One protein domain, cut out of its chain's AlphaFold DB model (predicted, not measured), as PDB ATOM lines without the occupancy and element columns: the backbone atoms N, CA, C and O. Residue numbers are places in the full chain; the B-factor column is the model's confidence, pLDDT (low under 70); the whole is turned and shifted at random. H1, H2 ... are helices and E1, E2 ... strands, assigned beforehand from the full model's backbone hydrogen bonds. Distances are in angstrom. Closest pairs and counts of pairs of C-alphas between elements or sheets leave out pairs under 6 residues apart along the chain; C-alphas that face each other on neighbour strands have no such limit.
ATOM      1  N   THR A   2     215.437 180.384 259.634       43.69
ATOM      2  CA  THR A   2     214.585 180.420 260.823       43.69
ATOM      3  C   THR A   2     214.611 179.040 261.480       43.69
ATOM      4  O   THR A   2     214.723 178.028 260.787       43.69
ATOM      5  N   LEU A   3     214.590 178.990 262.813       46.16
ATOM      6  CA  LEU A   3     214.385 177.725 263.517       46.16
ATOM      7  C   LEU A   3     212.917 177.302 263.306       46.16
ATOM      8  O   LEU A   3     212.053 178.176 263.368       46.16
ATOM      9  N   PRO A   4     212.606 176.019 263.058       49.56
ATOM     10  CA  PRO A   4     211.246 175.559 262.756       49.56
ATOM     11  C   PRO A   4     210.258 175.594 263.937       49.56
ATOM     12  O   PRO A   4     209.124 175.147 263.780       49.56
ATOM     13  N   PHE A   5     210.635 176.131 265.105       54.16
ATOM     14  CA  PHE A   5     209.784 176.143 266.294       54.16
ATOM     15  C   PHE A   5     209.793 177.481 267.043       54.16
ATOM     16  O   PHE A   5     210.812 178.157 267.187       54.16
ATOM     17  N   SER A   6     208.626 177.813 267.594       55.09
ATOM     18  CA  SER A   6     208.427 178.809 268.646       55.09
ATOM     19  C   SER A   6     208.473 178.061 269.981       55.09
ATOM     20  O   SER A   6     207.584 177.262 270.280       55.09
ATOM     21  N   GLY A   7     209.545 178.226 270.761       63.72
ATOM     22  CA  GLY A   7     209.671 177.505 272.029       63.72
ATOM     23  C   GLY A   7     211.033 177.594 272.709       63.72
ATOM     24  O   GLY A   7     211.994 178.155 272.185       63.72
ATOM     25  N   GLU A   8     211.099 177.031 273.913       69.06
ATOM     26  CA  GLU A   8     212.324 176.898 274.702       69.06
ATOM     27  C   GLU A   8     212.908 175.491 274.534       69.06
ATOM     28  O   GLU A   8     212.201 174.493 274.689       69.06
ATOM     29  N   VAL A   9     214.216 175.402 274.280       75.31
ATOM     30  CA  VAL A   9     214.932 174.119 274.248       75.31
ATOM     31  C   VAL A   9     215.732 173.958 275.527       75.31
ATOM     32  O   VAL A   9     216.534 174.819 275.899       75.31
ATOM     33  N   ARG A  10     215.517 172.832 276.206       78.38
ATOM     34  CA  ARG A  10     216.229 172.468 277.426       78.38
ATOM     35  C   ARG A  10     217.414 171.585 277.089       78.38
ATOM     36  O   ARG A  10     217.296 170.610 276.346       78.38
ATOM     37  N   LEU A  11     218.560 171.939 277.654       81.75
ATOM     38  CA  LEU A  11     219.842 171.304 277.378       81.75
ATOM     39  C   LEU A  11     220.589 171.102 278.692       81.75
ATOM     40  O   LEU A  11     220.564 171.965 279.573       81.75
ATOM     41  N   LYS A  12     221.306 169.989 278.800       83.19
ATOM     42  CA  LYS A  12     222.263 169.735 279.871       83.19
ATOM     43  C   LYS A  12     223.669 169.778 279.289       83.19
ATOM     44  O   LYS A  12     223.989 168.994 278.403       83.19
ATOM     45  N   LEU A  13     224.499 170.676 279.814       84.31
ATOM     46  CA  LEU A  13     225.892 170.827 279.402       84.31
ATOM     47  C   LEU A  13     226.825 170.293 280.486       84.31
ATOM     48  O   LEU A  13     226.693 170.647 281.659       84.31
ATOM     49  N   VAL A  14     227.802 169.491 280.078       83.69
ATOM     50  CA  VAL A  14     228.966 169.141 280.892       83.69
ATOM     51  C   VAL A  14     230.140 169.940 280.358       83.69
ATOM     52  O   VAL A  14     230.494 169.830 279.184       83.69
ATOM     53  N   LEU A  15     230.722 170.779 281.210       82.50
ATOM     54  CA  LEU A  15     231.832 171.651 280.844       82.50
ATOM     55  C   LEU A  15     233.139 171.126 281.431       82.50
ATOM     56  O   LEU A  15     233.189 170.720 282.592       82.50
ATOM     57  N   THR A  16     234.216 171.200 280.653       83.81
ATOM     58  CA  THR A  16     235.570 171.006 281.170       83.81
ATOM     59  C   THR A  16     235.987 172.210 282.024       83.81
ATOM     60  O   THR A  16     235.442 173.305 281.848       83.81
ATOM     61  N   PRO A  17     237.019 172.083 282.880       79.00
ATOM     62  CA  PRO A  17     237.561 173.215 283.637       79.00
ATOM     63  C   PRO A  17     238.033 174.390 282.764       79.00
ATOM     64  O   PRO A  17     238.106 175.521 283.227       79.00
ATOM     65  N   GLN A  18     238.344 174.140 281.489       81.88
ATOM     66  CA  GLN A  18     238.755 175.160 280.518       81.88
ATOM     67  C   GLN A  18     237.565 175.854 279.830       81.88
ATOM     68  O   GLN A  18     237.778 176.701 278.960       81.88
ATOM     69  N   GLY A  19     236.324 175.501 280.179       77.81
ATOM     70  CA  GLY A  19     235.115 176.088 279.602       77.81
ATOM     71  C   GLY A  19     234.768 175.553 278.220       77.81
ATOM     72  O   GLY A  19     234.091 176.243 277.460       77.81
ATOM     73  N   ARG A  20     235.244 174.349 277.880       84.12
ATOM     74  CA  ARG A  20     234.826 173.625 276.674       84.12
ATOM     75  C   ARG A  20     233.667 172.700 277.007       84.12
ATOM     76  O   ARG A  20     233.582 172.207 278.125       84.12
ATOM     77  N   ILE A  30     212.849 167.573 269.907       80.31
ATOM     78  CA  ILE A  30     213.019 168.410 268.715       80.31
ATOM     79  C   ILE A  30     213.410 167.515 267.535       80.31
ATOM     80  O   ILE A  30     213.858 166.383 267.733       80.31
ATOM     81  N   SER A  31     213.267 168.009 266.308       81.44
ATOM     82  CA  SER A  31     213.695 167.283 265.109       81.44
ATOM     83  C   SER A  31     215.224 167.155 265.017       81.44
ATOM     84  O   SER A  31     215.982 167.937 265.595       81.44
ATOM     85  N   GLU A  32     215.706 166.173 264.249       81.94
ATOM     86  CA  GLU A  32     217.151 165.950 264.075       81.94
ATOM     87  C   GLU A  32     217.857 167.131 263.381       81.94
ATOM     88  O   GLU A  32     218.971 167.492 263.761       81.94
ATOM     89  N   SER A  33     217.199 167.805 262.434       78.00
ATOM     90  CA  SER A  33     217.752 168.993 261.766       78.00
ATOM     91  C   SER A  33     217.908 170.184 262.721       78.00
ATOM     92  O   SER A  33     218.893 170.923 262.655       78.00
ATOM     93  N   GLU A  34     216.970 170.363 263.654       77.69
ATOM     94  CA  GLU A  34     217.069 171.362 264.725       77.69
ATOM     95  C   GLU A  34     218.185 171.027 265.706       77.69
ATOM     96  O   GLU A  34     218.944 171.907 266.114       77.69
ATOM     97  N   LYS A  35     218.306 169.751 266.067       82.69
ATOM     98  CA  LYS A  35     219.343 169.254 266.965       82.69
ATOM     99  C   LYS A  35     220.739 169.548 266.432       82.69
ATOM    100  O   LYS A  35     221.547 170.096 267.179       82.69
ATOM    101  N   GLU A  36     221.017 169.272 265.161       83.44
ATOM    102  CA  GLU A  36     222.312 169.602 264.551       83.44
ATOM    103  C   GLU A  36     222.616 171.104 264.614       83.44
ATOM    104  O   GLU A  36     223.700 171.513 265.046       83.44
ATOM    105  N   LEU A  37     221.640 171.944 264.257       82.44
ATOM    106  CA  LEU A  37     221.784 173.398 264.289       82.44
ATOM    107  C   LEU A  37     222.046 173.919 265.710       82.44
ATOM    108  O   LEU A  37     222.919 174.769 265.915       82.44
ATOM    109  N   ILE A  38     221.314 173.412 266.701       81.69
ATOM    110  CA  ILE A  38     221.451 173.807 268.106       81.69
ATOM    111  C   ILE A  38     222.801 173.365 268.665       81.69
ATOM    112  O   ILE A  38     223.487 174.177 269.288       81.69
ATOM    113  N   LEU A  39     223.220 172.126 268.400       83.38
ATOM    114  CA  LEU A  39     224.530 171.624 268.811       83.38
ATOM    115  C   LEU A  39     225.651 172.477 268.208       83.38
ATOM    116  O   LEU A  39     226.510 172.961 268.947       83.38
ATOM    117  N   MET A  40     225.597 172.761 266.903       84.25
ATOM    118  CA  MET A  40     226.576 173.624 266.234       84.25
ATOM    119  C   MET A  40     226.673 175.004 266.904       84.25
ATOM    120  O   MET A  40     227.771 175.506 267.151       84.25
ATOM    121  N   ARG A  41     225.534 175.627 267.233       82.81
ATOM    122  CA  ARG A  41     225.496 176.948 267.882       82.81
ATOM    123  C   ARG A  41     226.020 176.910 269.313       82.81
ATOM    124  O   ARG A  41     226.772 177.800 269.700       82.81
ATOM    125  N   ILE A  42     225.655 175.891 270.085       84.38
ATOM    126  CA  ILE A  42     226.079 175.716 271.478       84.38
ATOM    127  C   ILE A  42     227.591 175.523 271.577       84.38
ATOM    128  O   ILE A  42     228.225 176.146 272.427       84.38
ATOM    129  N   HIS A  43     228.184 174.735 270.680       83.56
ATOM    130  CA  HIS A  43     229.632 174.524 270.644       83.56
ATOM    131  C   HIS A  43     230.434 175.798 270.334       83.56
ATOM    132  O   HIS A  43     231.606 175.878 270.702       83.56
ATOM    133  N   ALA A  44     229.814 176.813 269.725       83.31
ATOM    134  CA  ALA A  44     230.440 178.112 269.485       83.31
ATOM    135  C   ALA A  44     230.424 179.047 270.714       83.31
ATOM    136  O   ALA A  44     231.088 180.085 270.698       83.31
ATOM    137  N   ILE A  45     229.679 178.719 271.779       81.06
ATOM    138  CA  ILE A  45     229.549 179.584 272.960       81.06
ATOM    139  C   ILE A  45     230.788 179.438 273.862       81.06
ATOM    140  O   ILE A  45     231.093 178.341 274.334       81.06
ATOM    141  N   PRO A  46     231.504 180.535 274.177       78.44
ATOM    142  CA  PRO A  46     232.690 180.479 275.023       78.44
ATOM    143  C   PRO A  46     232.315 180.470 276.515       78.44
ATOM    144  O   PRO A  46     232.271 181.515 277.168       78.44
ATOM    145  N   PHE A  47     232.109 179.283 277.094       82.06
ATOM    146  CA  PHE A  47     231.739 179.141 278.513       82.06
ATOM    147  C   PHE A  47     232.864 179.487 279.499       82.06
ATOM    148  O   PHE A  47     232.604 179.625 280.691       82.06
ATOM    149  N   LYS A  48     234.104 179.696 279.039       80.44
ATOM    150  CA  LYS A  48     235.235 180.055 279.912       80.44
ATOM    151  C   LYS A  48     234.952 181.299 280.767       80.44
ATOM    152  O   LYS A  48     235.111 181.242 281.978       80.44
ATOM    153  N   LYS A  49     234.408 182.369 280.170       77.50
ATOM    154  CA  LYS A  49     234.036 183.594 280.908       77.50
ATOM    155  C   LYS A  49     233.000 183.334 282.007       77.50
ATOM    156  O   LYS A  49     232.982 184.030 283.017       77.50
ATOM    157  N   PHE A  50     232.118 182.358 281.795       76.44
ATOM    158  CA  PHE A  50     231.137 181.952 282.793       76.44
ATOM    159  C   PHE A  50     231.817 181.216 283.958       76.44
ATOM    160  O   PHE A  50     231.537 181.536 285.109       76.44
ATOM    161  N   LEU A  51     232.752 180.301 283.675       75.44
ATOM    162  CA  LEU A  51     233.519 179.587 284.707       75.44
ATOM    163  C   LEU A  51     234.423 180.503 285.531       75.44
ATOM    164  O   LEU A  51     234.574 180.291 286.730       75.44
ATOM    165  N   ASP A  52     234.992 181.532 284.903       78.56
ATOM    166  CA  ASP A  52     235.830 182.511 285.598       78.56
ATOM    167  C   ASP A  52     235.012 183.320 286.625       78.56
ATOM    168  O   ASP A  52     235.528 183.725 287.665       78.56
ATOM    169  N   LYS A  53     233.720 183.543 286.347       77.00
ATOM    170  CA  LYS A  53     232.811 184.319 287.203       77.00
ATOM    171  C   LYS A  53     232.083 183.466 288.244       77.00
ATOM    172  O   LYS A  53     231.769 183.964 289.325       77.00
ATOM    173  N   TYR A  54     231.793 182.206 287.930       72.00
ATOM    174  CA  TYR A  54     230.979 181.329 288.768       72.00
ATOM    175  C   TYR A  54     231.708 180.022 289.069       72.00
ATOM    176  O   TYR A  54     231.998 179.222 288.180       72.00
ATOM    177  N   LYS A  55     231.934 179.756 290.358       67.31
ATOM    178  CA  LYS A  55     232.441 178.464 290.820       67.31
ATOM    179  C   LYS A  55     231.316 177.434 290.704       67.31
ATOM    180  O   LYS A  55     230.366 177.483 291.484       67.31
ATOM    181  N   ILE A  56     231.396 176.529 289.724       63.22
ATOM    182  CA  ILE A  56     230.381 175.484 289.517       63.22
ATOM    183  C   ILE A  56     230.335 174.590 290.759       63.22
ATOM    184  O   ILE A  56     231.205 173.745 290.950       63.22
ATOM    185  N   SER A  57     229.334 174.783 291.619       54.19
ATOM    186  CA  SER A  57     229.183 174.010 292.856       54.19
ATOM    187  C   SER A  57     228.165 172.873 292.754       54.19
ATOM    188  O   SER A  57     228.156 172.036 293.650       54.19
ATOM    189  N   LYS A  58     227.344 172.811 291.689       51.19
ATOM    190  CA  LYS A  58     226.467 171.686 291.290       51.19
ATOM    191  C   LYS A  58     225.681 172.038 290.014       51.19
ATOM    192  O   LYS A  58     225.513 173.214 289.713       51.19
ATOM    193  N   ASN A  59     225.243 170.995 289.295       52.09
ATOM    194  CA  ASN A  59     224.341 170.955 288.127       52.09
ATOM    195  C   ASN A  59     223.820 172.316 287.630       52.09
ATOM    196  O   ASN A  59     222.833 172.833 288.148       52.09
ATOM    197  N   ILE A  60     224.453 172.867 286.593       56.69
ATOM    198  CA  ILE A  60     223.969 174.085 285.941       56.69
ATOM    199  C   ILE A  60     222.946 173.700 284.880       56.69
ATOM    200  O   ILE A  60     223.232 172.900 283.989       56.69
ATOM    201  N   VAL A  61     221.761 174.295 284.979       55.16
ATOM    202  CA  VAL A  61     220.719 174.205 283.959       55.16
ATOM    203  C   VAL A  61     220.755 175.500 283.159       55.16
ATOM    204  O   VAL A  61     220.582 176.583 283.717       55.16
ATOM    205  N   PHE A  62     221.011 175.399 281.856       62.81
ATOM    206  CA  PHE A  62     220.985 176.548 280.959       62.81
ATOM    207  C   PHE A  62     219.614 176.636 280.297       62.81
ATOM    208  O   PHE A  62     219.167 175.691 279.651       62.81
ATOM    209  N   HIS A  63     218.955 177.782 280.450       54.97
ATOM    210  CA  HIS A  63     217.764 178.114 279.676       54.97
ATOM    211  C   HIS A  63     218.232 178.929 278.475       54.97
ATOM    212  O   HIS A  63     218.562 180.108 278.606       54.97
ATOM    213  N   ILE A  64     218.337 178.281 277.314       61.53
ATOM    214  CA  ILE A  64     218.738 178.954 276.081       61.53
ATOM    215  C   ILE A  64     217.469 179.340 275.329       61.53
ATOM    216  O   ILE A  64     216.792 178.495 274.749       61.53
ATOM    217  N   LYS A  65     217.151 180.638 275.336       54.41
ATOM    218  CA  LYS A  65     216.102 181.192 274.480       54.41
ATOM    219  C   LYS A  65     216.704 181.486 273.114       54.41
ATOM    220  O   LYS A  65     217.474 182.433 272.958       54.41
ATOM    221  N   LEU A  66     216.373 180.655 272.133       55.50
ATOM    222  CA  LEU A  66     216.732 180.903 270.745       55.50
ATOM    223  C   LEU A  66     215.733 181.920 270.194       55.50
ATOM    224  O   LEU A  66     214.553 181.627 270.037       55.50
ATOM    225  N   LEU A  67     216.195 183.149 269.984       52.25
ATOM    226  CA  LEU A  67     215.375 184.186 269.372       52.25
ATOM    227  C   LEU A  67     215.367 183.945 267.863       52.25
ATOM    228  O   LEU A  67     216.417 183.989 267.220       52.25
ATOM    229  N   SER A  68     214.189 183.667 267.307       48.81
ATOM    230  CA  SER A  68     213.984 183.803 265.870       48.81
ATOM    231  C   SER A  68     214.052 185.296 265.548       48.81
ATOM    232  O   SER A  68     213.310 186.083 266.135       48.81
ATOM    233  N   ASN A  69     214.963 185.700 264.660       46.88
ATOM    234  CA  ASN A  69     214.926 187.036 264.069       46.88
ATOM    235  C   ASN A  69     213.765 187.067 263.064       46.88
ATOM    236  O   ASN A  69     213.999 186.986 261.860       46.88
ATOM    237  N   GLU A  70     212.527 187.120 263.545       47.12
ATOM    238  CA  GLU A  70     211.410 187.574 262.717       47.12
ATOM    239  C   GLU A  70     211.314 189.096 262.856       47.12
ATOM    240  O   GLU A  70     211.236 189.629 263.965       47.12
ATOM    241  N   SER A  71     211.443 189.781 261.716       38.88
ATOM    242  CA  SER A  71     210.975 191.156 261.509       38.88
ATOM    243  C   SER A  71     209.532 191.114 261.035       38.88
ATOM    244  O   SER A  71     209.216 190.156 260.294       38.88
TER     245      SER A  71
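Overview. This is residues 2 to 20 and 30 to 71 of the 71 residues of an uncharacterized protein of Chlamydia psittaci 06-1683 (UniProt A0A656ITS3). Picture a loose, open frame: the longer helix H1 is on one side, the crossing strands E1 and E2 are on the other, and the short helix H2 is at one end. The printed part has 61 residues, with two named strands and two named helices in the order E1, H1, H2, E2. The class is mixed, helices and strands, with under half of the residues in named elements. The whole is loose, with a radius of gyration of the C-alphas of 13.3 A, and the C-alphas span 36 by 25 by 19 A.

Arrangement. Start at E1, residues 9 to 15, and look across to E2, residues 61 to 64: these neighbour strands meet only at a point, with no C-alphas that face each other within 6 A. Next find H1, residues 32 to 43; it and E1 are near each other, with 6 pairs of C-alphas within 10 A. H1 and E2 are apart. Go on to H2, residues 48 to 53, which is apart from both E1 and H1. In H1 and H2 every O i to N i+4 pair is within hydrogen-bond range.

Along the chain. Find C-alpha 9 at (214.932, 174.119, 274.248); from there E1 runs 18.3 A to C-alpha 15. H1 begins at C-alpha 32, at (217.151, 165.950, 264.075), and runs 16.5 A to C-alpha 43. H2 covers 8.8 A from C-alpha 48 to C-alpha 53. E2 covers 9.4 A and ends at C-alpha 64, at (218.738, 178.954, 276.081).

Size, cuts and confidence. The two C-alphas farthest apart are those of Ser 57 and Ser 71, at 40.1 A. Residues 21 to 29 are not printed, and C-alphas 20 and 30 are 23.8 A apart across this cut, in the link from E1 to H1. The link from H1 to H2 is tight, and that from H2 to E2 is short. The mean pLDDT of the printed part is 70.3; look for values under 70 at residues 2 to 8 and 55 to 71.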